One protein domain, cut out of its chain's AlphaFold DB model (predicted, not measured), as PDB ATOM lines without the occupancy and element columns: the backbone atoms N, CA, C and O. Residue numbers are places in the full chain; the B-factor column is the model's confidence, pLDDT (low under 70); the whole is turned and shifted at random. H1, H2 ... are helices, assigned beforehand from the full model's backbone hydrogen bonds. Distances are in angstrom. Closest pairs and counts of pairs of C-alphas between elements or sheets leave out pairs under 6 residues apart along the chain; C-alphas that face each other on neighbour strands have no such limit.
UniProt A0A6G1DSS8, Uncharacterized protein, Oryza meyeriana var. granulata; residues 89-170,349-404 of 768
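What this domain is: This is residues 89 to 170 and 349 to 404 of the 768 residues of an uncharacterized protein of Oryza meyeriana var. granulata (UniProt A0A6G1DSS8). The long helices H5 and H6 form a hairpin on one side of H4, and the shorter hairpin of H2 and H3 packs on its other side, making an up-and-down bundle of five helices with H4 in the middle. Short H1 packs on H3 at the bundle's edge, and residues 163 to 170 stick out. The printed part has 138 residues with six named helices, H1 to H6 in chain order, and no named strand: all helix. It is compact, with a radius of gyration of the C-alphas of 15.5 A, spanning 47 by 36 by 27 A.

Where its parts are: H5, residues 351 to 372, measures 31.1 A, and H6, residues 379 to 400, 29.9 A, ending at C-alpha 400 (-43.587, -33.980, 32.332). H4, residues 142 to 162, measures 31.1 A. H3 holds residues 117 to 132, 22.0 A; H2 101 to 114, 19.9 A; H1 89 to 95, 9.8 A, from C-alpha 89 (-27.124, -46.285, 8.067).

How they stand to each other: The hub H4 touches H6 the same way at a shallow tilt of 30 degrees, with H6 residues 391 to 400 alone; the closest C-alphas, Gly 153 and Gln 395, are 4.0 A apart. H6 has a kink of 29 degrees near residue 386. H4 touches H2, closest C-alphas Val 112 and Met 158 at 6.1 A. In the hairpin H2 and H3, C-alphas Ala 111 and Ser 120 come closest, 5.1 A. H3 and H5 are apart. Every O i to N i+4 pair is within hydrogen-bond range in H1, H2, H3 and H5, against 15 of 17 in H4 and 14 of 18 in H6.

The domain as a whole: The farthest C-alphas, Ala 90 and Gly 376, are 49.0 A apart. Residues 171 to 348 are cut out, with 30.1 A between C-alphas 170 and 349. No link printed whole is long. Mean pLDDT of the printed part is 77.1; residues 89 to 99 and 160 to 170 are among those under 70.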
ATOM      1  N   VAL A  89     -28.589 -46.133   8.086       53.47
ATOM      2  CA  VAL A  89     -27.124 -46.285   8.067       53.47
ATOM      3  C   VAL A  89     -26.420 -44.932   7.934       53.47
ATOM      4  O   VAL A  89     -25.451 -44.707   8.643       53.47
ATOM      5  N   ALA A  90     -26.916 -44.008   7.104       53.41
ATOM      6  CA  ALA A  90     -26.330 -42.666   6.991       53.41
ATOM      7  C   ALA A  90     -26.478 -41.840   8.287       53.41
ATOM      8  O   ALA A  90     -25.547 -41.156   8.689       53.41
ATOM      9  N   ILE A  91     -27.618 -41.956   8.973       55.75
ATOM     10  CA  ILE A  91     -27.877 -41.354  10.289       55.75
ATOM     11  C   ILE A  91     -26.996 -41.999  11.368       55.75
ATOM     12  O   ILE A  91     -26.491 -41.303  12.241       55.75
ATOM     13  N   GLN A  92     -26.774 -43.317  11.306       54.19
ATOM     14  CA  GLN A  92     -25.791 -43.982  12.164       54.19
ATOM     15  C   GLN A  92     -24.361 -43.518  11.859       54.19
ATOM     16  O   GLN A  92     -23.603 -43.345  12.802       54.19
ATOM     17  N   GLU A  93     -23.990 -43.284  10.595       56.19
ATOM     18  CA  GLU A  93     -22.686 -42.714  10.203       56.19
ATOM     19  C   GLU A  93     -22.510 -41.250  10.645       56.19
ATOM     20  O   GLU A  93     -21.398 -40.870  10.992       56.19
ATOM     21  N   GLU A  94     -23.579 -40.450  10.686       54.50
ATOM     22  CA  GLU A  94     -23.555 -39.059  11.170       54.50
ATOM     23  C   GLU A  94     -23.481 -38.997  12.707       54.50
ATOM     24  O   GLU A  94     -22.633 -38.301  13.259       54.50
ATOM     25  N   LEU A  95     -24.278 -39.810  13.411       54.00
ATOM     26  CA  LEU A  95     -24.194 -39.939  14.872       54.00
ATOM     27  C   LEU A  95     -22.910 -40.652  15.331       54.00
ATOM     28  O   LEU A  95     -22.486 -40.454  16.464       54.00
ATOM     29  N   LEU A  96     -22.243 -41.446  14.485       54.34
ATOM     30  CA  LEU A  96     -20.970 -42.115  14.804       54.34
ATOM     31  C   LEU A  96     -19.817 -41.147  15.147       54.34
ATOM     32  O   LEU A  96     -18.790 -41.620  15.628       54.34
ATOM     33  N   GLU A  97     -19.967 -39.832  14.938       54.59
ATOM     34  CA  GLU A  97     -19.033 -38.810  15.446       54.59
ATOM     35  C   GLU A  97     -19.238 -38.474  16.944       54.59
ATOM     36  O   GLU A  97     -18.363 -37.874  17.570       54.59
ATOM     37  N   GLU A  98     -20.362 -38.878  17.546       57.91
ATOM     38  CA  GLU A  98     -20.660 -38.715  18.974       57.91
ATOM     39  C   GLU A  98     -20.132 -39.909  19.782       57.91
ATOM     40  O   GLU A  98     -20.744 -40.982  19.806       57.91
ATOM     41  N   ASP A  99     -18.997 -39.720  20.454       68.25
ATOM     42  CA  ASP A  99     -18.293 -40.765  21.213       68.25
ATOM     43  C   ASP A  99     -18.602 -40.764  22.728       68.25
ATOM     44  O   ASP A  99     -18.132 -41.650  23.449       68.25
ATOM     45  N   SER A 100     -19.360 -39.786  23.253       82.81
ATOM     46  CA  SER A 100     -19.636 -39.672  24.694       82.81
ATOM     47  C   SER A 100     -21.117 -39.747  25.070       82.81
ATOM     48  O   SER A 100     -22.011 -39.347  24.327       82.81
ATOM     49  N   LEU A 101     -21.365 -40.203  26.301       84.12
ATOM     50  CA  LEU A 101     -22.692 -40.274  26.917       84.12
ATOM     51  C   LEU A 101     -23.390 -38.902  26.998       84.12
ATOM     52  O   LEU A 101     -24.615 -38.832  26.946       84.12
ATOM     53  N   SER A 102     -22.624 -37.810  27.087       85.75
ATOM     54  CA  SER A 102     -23.156 -36.440  27.064       85.75
ATOM     55  C   SER A 102     -23.645 -36.029  25.677       85.75
ATOM     56  O   SER A 102     -24.689 -35.386  25.573       85.75
ATOM     57  N   ASP A 103     -22.915 -36.412  24.628       85.19
ATOM     58  CA  ASP A 103     -23.266 -36.098  23.238       85.19
ATOM     59  C   ASP A 103     -24.516 -36.892  22.827       85.19
ATOM     60  O   ASP A 103     -25.489 -36.316  22.352       85.19
ATOM     61  N   LEU A 104     -24.566 -38.183  23.175       89.19
ATOM     62  CA  LEU A 104     -25.738 -39.040  22.967       89.19
ATOM     63  C   LEU A 104     -27.004 -38.530  23.680       89.19
ATOM     64  O   LEU A 104     -28.108 -38.616  23.135       89.19
ATOM     65  N   LEU A 105     -26.869 -37.988  24.898       91.25
ATOM     66  CA  LEU A 105     -27.987 -37.346  25.601       91.25
ATOM     67  C   LEU A 105     -28.424 -36.049  24.903       91.25
ATOM     68  O   LEU A 105     -29.625 -35.805  24.809       91.25
ATOM     69  N   LEU A 106     -27.488 -35.242  24.392       90.06
ATOM     70  CA  LEU A 106     -27.792 -34.048  23.594       90.06
ATOM     71  C   LEU A 106     -28.548 -34.420  22.308       90.06
ATOM     72  O   LEU A 106     -29.620 -33.866  22.068       90.06
ATOM     73  N   ALA A 107     -28.075 -35.402  21.539       88.50
ATOM     74  CA  ALA A 107     -28.766 -35.894  20.345       88.50
ATOM     75  C   ALA A 107     -30.174 -36.420  20.660       88.50
ATOM     76  O   ALA A 107     -31.138 -36.111  19.955       88.50
ATOM     77  N   GLY A 108     -30.324 -37.162  21.764       91.56
ATOM     78  CA  GLY A 108     -31.625 -37.607  22.262       91.56
ATOM     79  C   GLY A 108     -32.564 -36.442  22.597       91.56
ATOM     80  O   GLY A 108     -33.747 -36.490  22.264       91.56
ATOM     81  N   VAL A 109     -32.056 -35.368  23.206       92.75
ATOM     82  CA  VAL A 109     -32.825 -34.145  23.496       92.75
ATOM     83  C   VAL A 109     -33.251 -33.428  22.221       92.75
ATOM     84  O   VAL A 109     -34.431 -33.098  22.089       92.75
ATOM     85  N   GLU A 110     -32.328 -33.203  21.287       90.25
ATOM     86  CA  GLU A 110     -32.606 -32.506  20.028       90.25
ATOM     87  C   GLU A 110     -33.620 -33.278  19.176       90.25
ATOM     88  O   GLU A 110     -34.587 -32.691  18.684       90.25
ATOM     89  N   ALA A 111     -33.477 -34.602  19.075       90.00
ATOM     90  CA  ALA A 111     -34.414 -35.460  18.357       90.00
ATOM     91  C   ALA A 111     -35.810 -35.493  19.011       90.00
ATOM     92  O   ALA A 111     -36.825 -35.415  18.311       90.00
ATOM     93  N   VAL A 112     -35.885 -35.535  20.348       89.88
ATOM     94  CA  VAL A 112     -37.155 -35.480  21.094       89.88
ATOM     95  C   VAL A 112     -37.819 -34.102  20.997       89.88
ATOM     96  O   VAL A 112     -39.044 -34.032  20.893       89.88
ATOM     97  N   GLU A 113     -37.056 -33.005  20.990       88.50
ATOM     98  CA  GLU A 113     -37.590 -31.648  20.796       88.50
ATOM     99  C   GLU A 113     -38.047 -31.400  19.348       88.50
ATOM    100  O   GLU A 113     -39.078 -30.759  19.130       88.50
ATOM    101  N   ALA A 114     -37.351 -31.971  18.359       87.62
ATOM    102  CA  ALA A 114     -37.768 -31.971  16.957       87.62
ATOM    103  C   ALA A 114     -38.982 -32.882  16.677       87.62
ATOM    104  O   ALA A 114     -39.656 -32.714  15.658       87.62
ATOM    105  N   GLY A 115     -39.271 -33.840  17.566       85.44
ATOM    106  CA  GLY A 115     -40.284 -34.877  17.356       85.44
ATOM    107  C   GLY A 115     -39.872 -35.934  16.325       85.44
ATOM    108  O   GLY A 115     -40.739 -36.592  15.749       85.44
ATOM    109  N   ASP A 116     -38.570 -36.094  16.071       86.38
ATOM    110  CA  ASP A 116     -38.047 -37.073  15.120       86.38
ATOM    111  C   ASP A 116     -37.921 -38.446  15.794       86.38
ATOM    112  O   ASP A 116     -36.999 -38.721  16.571       86.38
ATOM    113  N   SER A 117     -38.878 -39.328  15.500       85.25
ATOM    114  CA  SER A 117     -38.916 -40.682  16.049       85.25
ATOM    115  C   SER A 117     -37.813 -41.596  15.507       85.25
ATOM    116  O   SER A 117     -37.502 -42.591  16.157       85.25
ATOM    117  N   ILE A 118     -37.220 -41.291  14.346       83.56
ATOM    118  CA  ILE A 118     -36.140 -42.092  13.755       83.56
ATOM    119  C   ILE A 118     -34.821 -41.727  14.436       83.56
ATOM    120  O   ILE A 118     -34.171 -42.613  14.988       83.56
ATOM    121  N   LEU A 119     -34.471 -40.437  14.479       85.19
ATOM    122  CA  LEU A 119     -33.278 -39.952  15.183       85.19
ATOM    123  C   LEU A 119     -33.311 -40.344  16.665       85.19
ATOM    124  O   LEU A 119     -32.330 -40.879  17.175       85.19
ATOM    125  N   SER A 120     -34.463 -40.188  17.329       87.75
ATOM    126  CA  SER A 120     -34.610 -40.579  18.737       87.75
ATOM    127  C   SER A 120     -34.402 -42.081  18.934       87.75
ATOM    128  O   SER A 120     -33.716 -42.484  19.865       87.75
ATOM    129  N   SER A 121     -34.932 -42.926  18.041       86.25
ATOM    130  CA  SER A 121     -34.723 -44.378  18.115       86.25
ATOM    131  C   SER A 121     -33.251 -44.769  17.939       86.25
ATOM    132  O   SER A 121     -32.806 -45.715  18.587       86.25
ATOM    133  N   VAL A 122     -32.496 -44.070  17.083       86.56
ATOM    134  CA  VAL A 122     -31.055 -44.320  16.908       86.56
ATOM    135  C   VAL A 122     -30.266 -43.839  18.130       86.56
ATOM    136  O   VAL A 122     -29.429 -44.589  18.628       86.56
ATOM    137  N   ALA A 123     -30.568 -42.649  18.656       87.56
ATOM    138  CA  ALA A 123     -29.937 -42.121  19.867       87.56
ATOM    139  C   ALA A 123     -30.176 -43.039  21.081       87.56
ATOM    140  O   ALA A 123     -29.220 -43.430  21.747       87.56
ATOM    141  N   PHE A 124     -31.421 -43.473  21.316       90.06
ATOM    142  CA  PHE A 124     -31.764 -44.414  22.391       90.06
ATOM    143  C   PHE A 124     -31.058 -45.769  22.235       90.06
ATOM    144  O   PHE A 124     -30.515 -46.280  23.209       90.06
ATOM    145  N   SER A 125     -30.970 -46.319  21.018       87.12
ATOM    146  CA  SER A 125     -30.223 -47.565  20.779       87.12
ATOM    147  C   SER A 125     -28.733 -47.429  21.109       87.12
ATOM    148  O   SER A 125     -28.148 -48.358  21.655       87.12
ATOM    149  N   ARG A 126     -28.110 -46.281  20.805       86.88
ATOM    150  CA  ARG A 126     -26.695 -46.036  21.139       86.88
ATOM    151  C   ARG A 126     -26.487 -45.753  22.627       86.88
ATOM    152  O   ARG A 126     -25.451 -46.131  23.169       86.88
ATOM    153  N   LEU A 127     -27.465 -45.140  23.297       88.12
ATOM    154  CA  LEU A 127     -27.492 -45.028  24.758       88.12
ATOM    155  C   LEU A 127     -27.592 -46.412  25.416       88.12
ATOM    156  O   LEU A 127     -26.850 -46.665  26.359       88.12
ATOM    157  N   ASP A 128     -28.416 -47.327  24.894       87.38
ATOM    158  CA  ASP A 128     -28.493 -48.716  25.375       87.38
ATOM    159  C   ASP A 128     -27.157 -49.464  25.180       87.38
ATOM    160  O   ASP A 128     -26.664 -50.104  26.115       87.38
ATOM    161  N   ASP A 129     -26.516 -49.334  24.012       85.81
ATOM    162  CA  ASP A 129     -25.183 -49.904  23.750       85.81
ATOM    163  C   ASP A 129     -24.114 -49.345  24.713       85.81
ATOM    164  O   ASP A 129     -23.281 -50.094  25.227       85.81
ATOM    165  N   PHE A 130     -24.141 -48.037  24.998       84.75
ATOM    166  CA  PHE A 130     -23.184 -47.398  25.907       84.75
ATOM    167  C   PHE A 130     -23.429 -47.811  27.366       84.75
ATOM    168  O   PHE A 130     -22.504 -48.253  28.045       84.75
ATOM    169  N   LEU A 131     -24.676 -47.709  27.845       83.06
ATOM    170  CA  LEU A 131     -25.069 -48.001  29.228       83.06
ATOM    171  C   LEU A 131     -24.934 -49.494  29.570       83.06
ATOM    172  O   LEU A 131     -24.533 -49.826  30.684       83.06
ATOM    173  N   SER A 132     -25.190 -50.401  28.621       80.38
ATOM    174  CA  SER A 132     -24.979 -51.847  28.816       80.38
ATOM    175  C   SER A 132     -23.499 -52.248  28.910       80.38
ATOM    176  O   SER A 132     -23.177 -53.286  29.491       80.38
ATOM    177  N   GLY A 133     -22.586 -51.412  28.401       70.25
ATOM    178  CA  GLY A 133     -21.141 -51.560  28.583       70.25
ATOM    179  C   GLY A 133     -20.631 -51.157  29.974       70.25
ATOM    180  O   GLY A 133     -19.480 -51.450  30.309       70.25
ATOM    181  N   ILE A 134     -21.458 -50.499  30.795       70.75
ATOM    182  CA  ILE A 134     -21.062 -49.982  32.108       70.75
ATOM    183  C   ILE A 134     -21.182 -51.097  33.162       70.75
ATOM    184  O   ILE A 134     -22.236 -51.725  33.280       70.75
ATOM    185  N   PRO A 135     -20.134 -51.378  33.964       60.38
ATOM    186  CA  PRO A 135     -20.206 -52.425  34.977       60.38
ATOM    187  C   PRO A 135     -21.274 -52.103  36.029       60.38
ATOM    188  O   PRO A 135     -21.261 -51.029  36.618       60.38
ATOM    189  N   ALA A 136     -22.138 -53.070  36.356       52.78
ATOM    190  CA  ALA A 136     -23.203 -52.897  37.356       52.78
ATOM    191  C   ALA A 136     -22.711 -52.683  38.812       52.78
ATOM    192  O   ALA A 136     -23.522 -52.464  39.717       52.78
ATOM    193  N   ASN A 137     -21.396 -52.762  39.051       54.06
ATOM    194  CA  ASN A 137     -20.755 -52.555  40.351       54.06
ATOM    195  C   ASN A 137     -20.341 -51.080  40.566       54.06
ATOM    196  O   ASN A 137     -20.507 -50.240  39.683       54.06
ATOM    197  N   GLY A 138     -19.769 -50.765  41.732       52.28
ATOM    198  CA  GLY A 138     -19.352 -49.410  42.130       52.28
ATOM    199  C   GLY A 138     -18.295 -48.706  41.265       52.28
ATOM    200  O   GLY A 138     -17.844 -47.624  41.628       52.28
ATOM    201  N   ALA A 139     -17.867 -49.293  40.143       55.09
ATOM    202  CA  ALA A 139     -16.951 -48.653  39.199       55.09
ATOM    203  C   ALA A 139     -17.642 -47.661  38.239       55.09
ATOM    204  O   ALA A 139     -16.949 -46.860  37.615       55.09
ATOM    205  N   ALA A 140     -18.974 -47.705  38.108       64.94
ATOM    206  CA  ALA A 140     -19.735 -46.718  37.341       64.94
ATOM    207  C   ALA A 140     -19.629 -45.324  37.987       64.94
ATOM    208  O   ALA A 140     -19.802 -45.188  39.201       64.94
ATOM    209  N   SER A 141     -19.398 -44.273  37.199       77.12
ATOM    210  CA  SER A 141     -19.394 -42.903  37.721       77.12
ATOM    211  C   SER A 141     -20.805 -42.454  38.118       77.12
ATOM    212  O   SER A 141     -21.812 -43.013  37.679       77.12
ATOM    213  N   SER A 142     -20.904 -41.412  38.948       81.38
ATOM    214  CA  SER A 142     -22.210 -40.832  39.286       81.38
ATOM    215  C   SER A 142     -22.937 -40.274  38.056       81.38
ATOM    216  O   SER A 142     -24.163 -40.316  38.021       81.38
ATOM    217  N   PHE A 143     -22.206 -39.818  37.031       84.88
ATOM    218  CA  PHE A 143     -22.793 -39.358  35.769       84.88
ATOM    219  C   PHE A 143     -23.363 -40.515  34.934       84.88
ATOM    220  O   PHE A 143     -24.436 -40.377  34.357       84.88
ATOM    221  N   ASP A 144     -22.711 -41.679  34.936       83.88
ATOM    222  CA  ASP A 144     -23.201 -42.872  34.230       83.88
ATOM    223  C   ASP A 144     -24.556 -43.340  34.784       83.88
ATOM    224  O   ASP A 144     -25.497 -43.608  34.035       83.88
ATOM    225  N   ARG A 145     -24.680 -43.380  36.119       85.94
ATOM    226  CA  ARG A 145     -25.935 -43.742  36.804       85.94
ATOM    227  C   ARG A 145     -27.017 -42.673  36.617       85.94
ATOM    228  O   ARG A 145     -28.187 -43.005  36.456       85.94
ATOM    229  N   LEU A 146     -26.625 -41.399  36.586       90.38
ATOM    230  CA  LEU A 146     -27.512 -40.271  36.302       90.38
ATOM    231  C   LEU A 146     -28.110 -40.353  34.885       90.38
ATOM    232  O   LEU A 146     -29.320 -40.196  34.715       90.38
ATOM    233  N   ALA A 147     -27.269 -40.613  33.880       91.06
ATOM    234  CA  ALA A 147     -27.637 -40.629  32.466       91.06
ATOM    235  C   ALA A 147     -28.757 -41.629  32.152       91.06
ATOM    236  O   ALA A 147     -29.673 -41.296  31.399       91.06
ATOM    237  N   TYR A 148     -28.740 -42.804  32.792       89.75
ATOM    238  CA  TYR A 148     -29.818 -43.793  32.700       89.75
ATOM    239  C   TYR A 148     -31.197 -43.181  33.013       89.75
ATOM    240  O   TYR A 148     -32.137 -43.329  32.235       89.75
ATOM    241  N   HIS A 149     -31.336 -42.419  34.102       91.38
ATOM    242  CA  HIS A 149     -32.627 -41.812  34.450       91.38
ATOM    243  C   HIS A 149     -33.052 -40.695  33.486       91.38
ATOM    244  O   HIS A 149     -34.252 -40.509  33.263       91.38
ATOM    245  N   PHE A 150     -32.098 -39.972  32.891       94.12
ATOM    246  CA  PHE A 150     -32.384 -38.971  31.860       94.12
ATOM    247  C   PHE A 150     -32.857 -39.609  30.548       94.12
ATOM    248  O   PHE A 150     -33.847 -39.140  29.986       94.12
ATOM    249  N   ASP A 151     -32.233 -40.705  30.107       92.25
ATOM    250  CA  ASP A 151     -32.693 -41.513  28.969       92.25
ATOM    251  C   ASP A 151     -34.128 -42.030  29.189       92.25
ATOM    252  O   ASP A 151     -35.012 -41.776  28.368       92.25
ATOM    253  N   GLN A 152     -34.414 -42.641  30.344       89.38
ATOM    254  CA  GLN A 152     -35.774 -43.093  30.671       89.38
ATOM    255  C   GLN A 152     -36.790 -41.931  30.675       89.38
ATOM    256  O   GLN A 152     -37.920 -42.071  30.196       89.38
ATOM    257  N   GLY A 153     -36.382 -40.743  31.139       90.50
ATOM    258  CA  GLY A 153     -37.177 -39.517  31.048       90.50
ATOM    259  C   GLY A 153     -37.463 -39.075  29.604       90.50
ATOM    260  O   GLY A 153     -38.602 -38.717  29.286       90.50
ATOM    261  N   LEU A 154     -36.466 -39.139  28.715       92.38
ATOM    262  CA  LEU A 154     -36.603 -38.834  27.283       92.38
ATOM    263  C   LEU A 154     -37.529 -39.831  26.574       92.38
ATOM    264  O   LEU A 154     -38.427 -39.414  25.837       92.38
ATOM    265  N   ARG A 155     -37.390 -41.134  26.849       90.50
ATOM    266  CA  ARG A 155     -38.281 -42.184  26.320       90.50
ATOM    267  C   ARG A 155     -39.727 -41.983  26.772       90.50
ATOM    268  O   ARG A 155     -40.648 -42.054  25.950       90.50
ATOM    269  N   SER A 156     -39.937 -41.661  28.052       85.38
ATOM    270  CA  SER A 156     -41.260 -41.341  28.612       85.38
ATOM    271  C   SER A 156     -41.890 -40.116  27.935       85.38
ATOM    272  O   SER A 156     -43.085 -40.117  27.611       85.38
ATOM    273  N   ARG A 157     -41.076 -39.087  27.648       87.19
ATOM    274  CA  ARG A 157     -41.487 -37.882  26.916       87.19
ATOM    275  C   ARG A 157     -41.899 -38.194  25.477       87.19
ATOM    276  O   ARG A 157     -42.992 -37.799  25.076       87.19
ATOM    277  N   MET A 158     -41.072 -38.930  24.732       84.06
ATOM    278  CA  MET A 158     -41.352 -39.304  23.340       84.06
ATOM    279  C   MET A 158     -42.612 -40.173  23.236       84.06
ATOM    280  O   MET A 158     -43.524 -39.862  22.473       84.06
ATOM    281  N   SER A 159     -42.732 -41.196  24.086       76.00
ATOM    282  CA  SER A 159     -43.920 -42.061  24.125       76.00
ATOM    283  C   SER A 159     -45.198 -41.262  24.411       76.00
ATOM    284  O   SER A 159     -46.201 -41.439  23.723       76.00
ATOM    285  N   SER A 160     -45.140 -40.309  25.353       66.56
ATOM    286  CA  SER A 160     -46.263 -39.408  25.673       66.56
ATOM    287  C   SER A 160     -46.653 -38.473  24.514       66.56
ATOM    288  O   SER A 160     -47.790 -38.003  24.474       66.56
ATOM    289  N   ALA A 161     -45.739 -38.185  23.580       58.41
ATOM    290  CA  ALA A 161     -46.027 -37.418  22.367       58.41
ATOM    291  C   ALA A 161     -46.643 -38.291  21.255       58.41
ATOM    292  O   ALA A 161     -47.502 -37.818  20.507       58.41
ATOM    293  N   CYS A 162     -46.250 -39.566  21.164       50.22
ATOM    294  CA  CYS A 162     -46.748 -40.508  20.157       50.22
ATOM    295  C   CYS A 162     -48.131 -41.098  20.487       50.22
ATOM    296  O   CYS A 162     -48.920 -41.351  19.573       50.22
ATOM    297  N   THR A 163     -48.461 -41.314  21.766       44.84
ATOM    298  CA  THR A 163     -49.768 -41.839  22.197       44.84
ATOM    299  C   THR A 163     -50.456 -40.899  23.185       44.84
ATOM    300  O   THR A 163     -50.127 -40.831  24.364       44.84
ATOM    301  N   GLY A 164     -51.524 -40.230  22.730       42.91
ATOM    302  CA  GLY A 164     -52.339 -39.320  23.557       42.91
ATOM    303  C   GLY A 164     -53.077 -39.969  24.743       42.91
ATOM    304  O   GLY A 164     -53.788 -39.276  25.466       42.91
ATOM    305  N   CYS A 165     -52.910 -41.279  24.935       39.72
ATOM    306  CA  CYS A 165     -53.323 -42.057  26.096       39.72
ATOM    307  C   CYS A 165     -52.321 -43.208  26.292       39.72
ATOM    308  O   CYS A 165     -52.276 -44.080  25.427       39.72
ATOM    309  N   TYR A 166     -51.643 -43.299  27.441       39.53
ATOM    310  CA  TYR A 166     -51.579 -44.559  28.198       39.53
ATOM    311  C   TYR A 166     -51.291 -44.326  29.692       39.53
ATOM    312  O   TYR A 166     -51.023 -43.204  30.122       39.53
ATOM    313  N   GLN A 167     -51.501 -45.381  30.481       33.69
ATOM    314  CA  GLN A 167     -51.516 -45.380  31.947       33.69
ATOM    315  C   GLN A 167     -50.151 -45.028  32.565       33.69
ATOM    316  O   GLN A 167     -49.125 -45.319  31.952       33.69
ATOM    317  N   PRO A 168     -50.116 -44.460  33.786       36.59
ATOM    318  CA  PRO A 168     -48.888 -44.449  34.570       36.59
ATOM    319  C   PRO A 168     -48.475 -45.894  34.880       36.59
ATOM    320  O   PRO A 168     -49.312 -46.697  35.301       36.59
ATOM    321  N   GLU A 169     -47.190 -46.209  34.731       36.31
ATOM    322  CA  GLU A 169     -46.616 -47.303  35.514       36.31
ATOM    323  C   GLU A 169     -46.838 -47.004  37.007       36.31
ATOM    324  O   GLU A 169     -46.897 -45.825  37.392       36.31
ATOM    325  N   PRO A 170     -47.021 -48.030  37.857       35.66
ATOM    326  CA  PRO A 170     -47.139 -47.805  39.288       35.66
ATOM    327  C   PRO A 170     -45.921 -47.018  39.776       35.66
ATOM    328  O   PRO A 170     -44.793 -47.349  39.412       35.66
ATOM    329  N   THR A 349     -38.901 -20.968  27.695       69.56
ATOM    330  CA  THR A 349     -37.627 -21.702  27.774       69.56
ATOM    331  C   THR A 349     -37.831 -22.980  26.952       69.56
ATOM    332  O   THR A 349     -38.918 -23.556  27.053       69.56
ATOM    333  N   SER A 350     -36.872 -23.397  26.118       82.56
ATOM    334  CA  SER A 350     -37.019 -24.625  25.309       82.56
ATOM    335  C   SER A 350     -37.016 -25.885  26.188       82.56
ATOM    336  O   SER A 350     -36.754 -25.813  27.395       82.56
ATOM    337  N   PHE A 351     -37.337 -27.050  25.617       86.56
ATOM    338  CA  PHE A 351     -37.152 -28.307  26.341       86.56
ATOM    339  C   PHE A 351     -35.661 -28.579  26.566       86.56
ATOM    340  O   PHE A 351     -35.297 -28.900  27.695       86.56
ATOM    341  N   GLY A 352     -34.806 -28.363  25.561       86.75
ATOM    342  CA  GLY A 352     -33.356 -28.500  25.699       86.75
ATOM    343  C   GLY A 352     -32.750 -27.589  26.769       86.75
ATOM    344  O   GLY A 352     -32.012 -28.071  27.626       86.75
ATOM    345  N   ASP A 353     -33.124 -26.305  26.812       84.38
ATOM    346  CA  ASP A 353     -32.655 -25.359  27.840       84.38
ATOM    347  C   ASP A 353     -32.971 -25.875  29.259       84.38
ATOM    348  O   ASP A 353     -32.116 -25.853  30.147       84.38
ATOM    349  N   PHE A 354     -34.202 -26.360  29.477       86.06
ATOM    350  CA  PHE A 354     -34.606 -26.941  30.760       86.06
ATOM    351  C   PHE A 354     -33.899 -28.268  31.040       86.06
ATOM    352  O   PHE A 354     -33.510 -28.513  32.180       86.06
ATOM    353  N   PHE A 355     -33.719 -29.118  30.028       90.75
ATOM    354  CA  PHE A 355     -33.010 -30.385  30.170       90.75
ATOM    355  C   PHE A 355     -31.582 -30.153  30.670       90.75
ATOM    356  O   PHE A 355     -31.157 -30.835  31.595       90.75
ATOM    357  N   PHE A 356     -30.874 -29.145  30.151       86.81
ATOM    358  CA  PHE A 356     -29.543 -28.780  30.644       86.81
ATOM    359  C   PHE A 356     -29.560 -28.152  32.050       86.81
ATOM    360  O   PHE A 356     -28.684 -28.474  32.856       86.81
ATOM    361  N   GLU A 357     -30.556 -27.319  32.399       84.56
ATOM    362  CA  GLU A 357     -30.736 -26.810  33.778       84.56
ATOM    363  C   GLU A 357     -30.977 -27.981  34.761       84.56
ATOM    364  O   GLU A 357     -30.380 -28.023  35.840       84.56
ATOM    365  N   ALA A 358     -31.767 -28.983  34.358       88.94
ATOM    366  CA  ALA A 358     -32.044 -30.193  35.129       88.94
ATOM    367  C   ALA A 358     -30.837 -31.143  35.217       88.94
ATOM    368  O   ALA A 358     -30.522 -31.611  36.309       88.94
ATOM    369  N   LEU A 359     -30.132 -31.402  34.110       90.00
ATOM    370  CA  LEU A 359     -28.935 -32.249  34.072       90.00
ATOM    371  C   LEU A 359     -27.853 -31.694  34.996       90.00
ATOM    372  O   LEU A 359     -27.314 -32.431  35.821       90.00
ATOM    373  N   HIS A 360     -27.601 -30.383  34.944       82.88
ATOM    374  CA  HIS A 360     -26.681 -29.727  35.869       82.88
ATOM    375  C   HIS A 360     -27.161 -29.850  37.326       82.88
ATOM    376  O   HIS A 360     -26.364 -30.172  38.205       82.88
ATOM    377  N   HIS A 361     -28.443 -29.590  37.613       86.25
ATOM    378  CA  HIS A 361     -28.996 -29.699  38.972       86.25
ATOM    379  C   HIS A 361     -28.825 -31.107  39.548       86.25
ATOM    380  O   HIS A 361     -28.230 -31.267  40.613       86.25
ATOM    381  N   PHE A 362     -29.280 -32.135  38.832       89.94
ATOM    382  CA  PHE A 362     -29.221 -33.506  39.325       89.94
ATOM    383  C   PHE A 362     -27.801 -34.099  39.312       89.94
ATOM    384  O   PHE A 362     -27.514 -34.922  40.176       89.94
ATOM    385  N   THR A 363     -26.880 -33.620  38.459       87.19
ATOM    386  CA  THR A 363     -25.440 -33.935  38.589       87.19
ATOM    387  C   THR A 363     -24.916 -33.497  39.958       87.19
ATOM    388  O   THR A 363     -24.356 -34.311  40.686       87.19
ATOM    389  N   MET A 364     -25.184 -32.250  40.370       83.75
ATOM    390  CA  MET A 364     -24.769 -31.749  41.691       83.75
ATOM    391  C   MET A 364     -25.425 -32.533  42.845       83.75
ATOM    392  O   MET A 364     -24.793 -32.748  43.879       83.75
ATOM    393  N   VAL A 365     -26.677 -32.983  42.681       86.44
ATOM    394  CA  VAL A 365     -27.362 -33.842  43.667       86.44
ATOM    395  C   VAL A 365     -26.675 -35.207  43.777       86.44
ATOM    396  O   VAL A 365     -26.355 -35.623  44.888       86.44
ATOM    397  N   PHE A 366     -26.395 -35.878  42.656       87.94
ATOM    398  CA  PHE A 366     -25.717 -37.182  42.623       87.94
ATOM    399  C   PHE A 366     -24.280 -37.111  43.167       87.94
ATOM    400  O   PHE A 366     -23.870 -37.979  43.935       87.94
ATOM    401  N   GLU A 367     -23.514 -36.068  42.836       83.50
ATOM    402  CA  GLU A 367     -22.175 -35.843  43.402       83.50
ATOM    403  C   GLU A 367     -22.233 -35.576  44.912       83.50
ATOM    404  O   GLU A 367     -21.471 -36.165  45.686       83.50
ATOM    405  N   SER A 368     -23.178 -34.740  45.364       80.50
ATOM    406  CA  SER A 368     -23.353 -34.478  46.792       80.50
ATOM    407  C   SER A 368     -23.776 -35.731  47.555       80.50
ATOM    408  O   SER A 368     -23.294 -35.925  48.673       80.50
ATOM    409  N   LEU A 369     -24.644 -36.571  46.984       82.06
ATOM    410  CA  LEU A 369     -25.036 -37.856  47.562       82.06
ATOM    411  C   LEU A 369     -23.849 -38.814  47.614       82.06
ATOM    412  O   LEU A 369     -23.535 -39.307  48.692       82.06
ATOM    413  N   ALA A 370     -23.105 -38.988  46.521       81.12
ATOM    414  CA  ALA A 370     -21.903 -39.819  46.519       81.12
ATOM    415  C   ALA A 370     -20.908 -39.423  47.633       81.12
ATOM    416  O   ALA A 370     -20.343 -40.301  48.276       81.12
ATOM    417  N   SER A 371     -20.764 -38.123  47.943       76.69
ATOM    418  CA  SER A 371     -19.932 -37.653  49.068       76.69
ATOM    419  C   SER A 371     -20.543 -37.837  50.470       76.69
ATOM    420  O   SER A 371     -19.810 -37.863  51.456       76.69
ATOM    421  N   CYS A 372     -21.870 -37.958  50.595       70.38
ATOM    422  CA  CYS A 372     -22.523 -38.240  51.884       70.38
ATOM    423  C   CYS A 372     -22.369 -39.710  52.285       70.38
ATOM    424  O   CYS A 372     -22.239 -40.019  53.465       70.38
ATOM    425  N   PHE A 373     -22.374 -40.603  51.294       73.25
ATOM    426  CA  PHE A 373     -22.326 -42.054  51.476       73.25
ATOM    427  C   PHE A 373     -20.902 -42.617  51.249       73.25
ATOM    428  O   PHE A 373     -20.702 -43.831  51.250       73.25
ATOM    429  N   SER A 374     -19.889 -41.756  51.064       62.88
ATOM    430  CA  SER A 374     -18.499 -42.173  50.851       62.88
ATOM    431  C   SER A 374     -17.809 -42.586  52.158       62.88
ATOM    432  O   SER A 374     -17.278 -41.745  52.886       62.88
ATOM    433  N   GLY A 375     -17.761 -43.895  52.409       54.44
ATOM    434  CA  GLY A 375     -17.008 -44.522  53.500       54.44
ATOM    435  C   GLY A 375     -17.860 -45.499  54.311       54.44
ATOM    436  O   GLY A 375     -18.913 -45.125  54.811       54.44
ATOM    437  N   GLY A 376     -17.394 -46.742  54.466       58.12
ATOM    438  CA  GLY A 376     -18.175 -47.835  55.066       58.12
ATOM    439  C   GLY A 376     -18.999 -48.612  54.030       58.12
ATOM    440  O   GLY A 376     -18.738 -48.515  52.834       58.12
ATOM    441  N   ASN A 377     -19.993 -49.381  54.489       59.50
ATOM    442  CA  ASN A 377     -20.853 -50.225  53.639       59.50
ATOM    443  C   ASN A 377     -22.028 -49.462  52.981       59.50
ATOM    444  O   ASN A 377     -22.888 -50.070  52.348       59.50
ATOM    445  N   TYR A 378     -22.084 -48.131  53.100       68.44
ATOM    446  CA  TYR A 378     -23.253 -47.319  52.719       68.44
ATOM    447  C   TYR A 378     -23.480 -47.164  51.206       68.44
ATOM    448  O   TYR A 378     -24.449 -46.530  50.792       68.44
ATOM    449  N   GLU A 379     -22.644 -47.776  50.365       73.44
ATOM    450  CA  GLU A 379     -22.826 -47.798  48.908       73.44
ATOM    451  C   GLU A 379     -24.183 -48.407  48.506       73.44
ATOM    452  O   GLU A 379     -24.848 -47.888  47.611       73.44
ATOM    453  N   ALA A 380     -24.659 -49.439  49.216       75.31
ATOM    454  CA  ALA A 380     -25.991 -50.009  48.987       75.31
ATOM    455  C   ALA A 380     -27.109 -48.981  49.253       75.31
ATOM    456  O   ALA A 380     -28.011 -48.809  48.433       75.31
ATOM    457  N   CYS A 381     -27.010 -48.232  50.356       76.50
ATOM    458  CA  CYS A 381     -27.965 -47.185  50.714       76.50
ATOM    459  C   CYS A 381     -27.962 -46.026  49.700       76.50
ATOM    460  O   CYS A 381     -29.026 -45.496  49.380       76.50
ATOM    461  N   LEU A 382     -26.793 -45.664  49.151       81.88
ATOM    462  CA  LEU A 382     -26.684 -44.673  48.074       81.88
ATOM    463  C   LEU A 382     -27.460 -45.126  46.834       81.88
ATOM    464  O   LEU A 382     -28.238 -44.350  46.283       81.88
ATOM    465  N   ARG A 383     -27.278 -46.385  46.417       81.00
ATOM    466  CA  ARG A 383     -27.959 -46.945  45.243       81.00
ATOM    467  C   ARG A 383     -29.478 -46.971  45.418       81.00
ATOM    468  O   ARG A 383     -30.174 -46.632  44.469       81.00
ATOM    469  N   ILE A 384     -29.980 -47.285  46.614       80.69
ATOM    470  CA  ILE A 384     -31.414 -47.201  46.945       80.69
ATOM    471  C   ILE A 384     -31.922 -45.754  46.791       80.69
ATOM    472  O   ILE A 384     -32.906 -45.513  46.098       80.69
ATOM    473  N   VAL A 385     -31.224 -44.758  47.351       83.50
ATOM    474  CA  VAL A 385     -31.626 -43.340  47.228       83.50
ATOM    475  C   VAL A 385     -31.591 -42.847  45.774       83.50
ATOM    476  O   VAL A 385     -32.494 -42.126  45.343       83.50
ATOM    477  N   GLU A 386     -30.580 -43.240  44.996       87.25
ATOM    478  CA  GLU A 386     -30.497 -42.914  43.569       87.25
ATOM    479  C   GLU A 386     -31.643 -43.550  42.765       87.25
ATOM    480  O   GLU A 386     -32.288 -42.841  41.994       87.25
ATOM    481  N   MET A 387     -31.926 -44.845  42.957       83.06
ATOM    482  CA  MET A 387     -32.921 -45.589  42.169       83.06
ATOM    483  C   MET A 387     -34.373 -45.294  42.562       83.06
ATOM    484  O   MET A 387     -35.213 -45.174  41.672       83.06
ATOM    485  N   ASP A 388     -34.669 -45.144  43.855       80.19
ATOM    486  CA  ASP A 388     -36.052 -45.122  44.357       80.19
ATOM    487  C   ASP A 388     -36.556 -43.708  44.686       80.19
ATOM    488  O   ASP A 388     -37.763 -43.468  44.704       80.19
ATOM    489  N   LEU A 389     -35.648 -42.745  44.909       82.94
ATOM    490  CA  LEU A 389     -36.005 -41.355  45.216       82.94
ATOM    491  C   LEU A 389     -35.584 -40.362  44.127       82.94
ATOM    492  O   LEU A 389     -36.421 -39.595  43.645       82.94
ATOM    493  N   VAL A 390     -34.306 -40.316  43.736       87.25
ATOM    494  CA  VAL A 390     -33.827 -39.246  42.835       87.25
ATOM    495  C   VAL A 390     -34.108 -39.563  41.363       87.25
ATOM    496  O   VAL A 390     -34.597 -38.701  40.632       87.25
ATOM    497  N   GLY A 391     -33.874 -40.799  40.929       88.56
ATOM    498  CA  GLY A 391     -34.130 -41.271  39.568       88.56
ATOM    499  C   GLY A 391     -35.576 -41.083  39.087       88.56
ATOM    500  O   GLY A 391     -35.784 -40.482  38.028       88.56
ATOM    501  N   PRO A 392     -36.596 -41.486  39.866       86.00
ATOM    502  CA  PRO A 392     -38.000 -41.285  39.514       86.00
ATOM    503  C   PRO A 392     -38.381 -39.798  39.456       86.00
ATOM    504  O   PRO A 392     -39.242 -39.401  38.667       86.00
ATOM    505  N   ARG A 393     -37.709 -38.939  40.242       88.00
ATOM    506  CA  ARG A 393     -37.857 -37.479  40.136       88.00
ATOM    507  C   ARG A 393     -37.246 -36.947  38.838       88.00
ATOM    508  O   ARG A 393     -37.922 -36.176  38.165       88.00
ATOM    509  N   ILE A 394     -36.050 -37.388  38.432       90.75
ATOM    510  CA  ILE A 394     -35.451 -37.033  37.126       90.75
ATOM    511  C   ILE A 394     -36.411 -37.391  35.983       90.75
ATOM    512  O   ILE A 394     -36.736 -36.538  35.155       90.75
ATOM    513  N   GLN A 395     -36.922 -38.625  35.978       90.31
ATOM    514  CA  GLN A 395     -37.847 -39.117  34.955       90.31
ATOM    515  C   GLN A 395     -39.147 -38.297  34.894       90.31
ATOM    516  O   GLN A 395     -39.585 -37.930  33.802       90.31
ATOM    517  N   ASP A 396     -39.753 -37.953  36.039       85.31
ATOM    518  CA  ASP A 396     -40.965 -37.119  36.083       85.31
ATOM    519  C   ASP A 396     -40.684 -35.672  35.635       85.31
ATOM    520  O   ASP A 396     -41.471 -35.107  34.875       85.31
ATOM    521  N   PHE A 397     -39.540 -35.090  36.017       86.62
ATOM    522  CA  PHE A 397     -39.125 -33.751  35.581       86.62
ATOM    523  C   PHE A 397     -38.929 -33.692  34.057       86.62
ATOM    524  O   PHE A 397     -39.546 -32.858  33.396       86.62
ATOM    525  N   VAL A 398     -38.131 -34.593  33.473       89.44
ATOM    526  CA  VAL A 398     -37.871 -34.639  32.019       89.44
ATOM    527  C   VAL A 398     -39.142 -35.010  31.239       89.44
ATOM    528  O   VAL A 398     -39.525 -34.335  30.275       89.44
ATOM    529  N   GLY A 399     -39.844 -36.052  31.692       87.31
ATOM    530  CA  GLY A 399     -41.032 -36.598  31.042       87.31
ATOM    531  C   GLY A 399     -42.249 -35.672  31.078       87.31
ATOM    532  O   GLY A 399     -43.045 -35.683  30.137       87.31
ATOM    533  N   LYS A 400     -42.416 -34.861  32.136       82.38
ATOM    534  CA  LYS A 400     -43.587 -33.980  32.332       82.38
ATOM    535  C   LYS A 400     -43.286 -32.483  32.187       82.38
ATOM    536  O   LYS A 400     -44.214 -31.673  32.279       82.38
ATOM    537  N   TYR A 401     -42.048 -32.077  31.885       82.44
ATOM    538  CA  TYR A 401     -41.747 -30.665  31.628       82.44
ATOM    539  C   TYR A 401     -42.635 -30.077  30.520       82.44
ATOM    540  O   TYR A 401     -42.746 -30.632  29.422       82.44
ATOM    541  N   GLY A 402     -43.270 -28.941  30.815       75.31
ATOM    542  CA  GLY A 402     -44.197 -28.258  29.910       75.31
ATOM    543  C   GLY A 402     -45.625 -28.824  29.873       75.31
ATOM    544  O   GLY A 402     -46.515 -28.124  29.393       75.31
ATOM    545  N   SER A 403     -45.898 -30.020  30.419       69.31
ATOM    546  CA  SER A 403     -47.283 -30.519  30.552       69.31
ATOM    547  C   SER A 403     -48.019 -29.903  31.747       69.31
ATOM    548  O   SER A 403     -49.249 -29.919  31.796       69.31
ATOM    549  N   VAL A 404     -47.274 -29.357  32.710       64.19
ATOM    550  CA  VAL A 404     -47.785 -28.715  33.927       64.19
ATOM    551  C   VAL A 404     -47.877 -27.201  33.719       64.19
ATOM    552  O   VAL A 404     -46.903 -26.554  33.335       64.19
TER     553      VAL A 404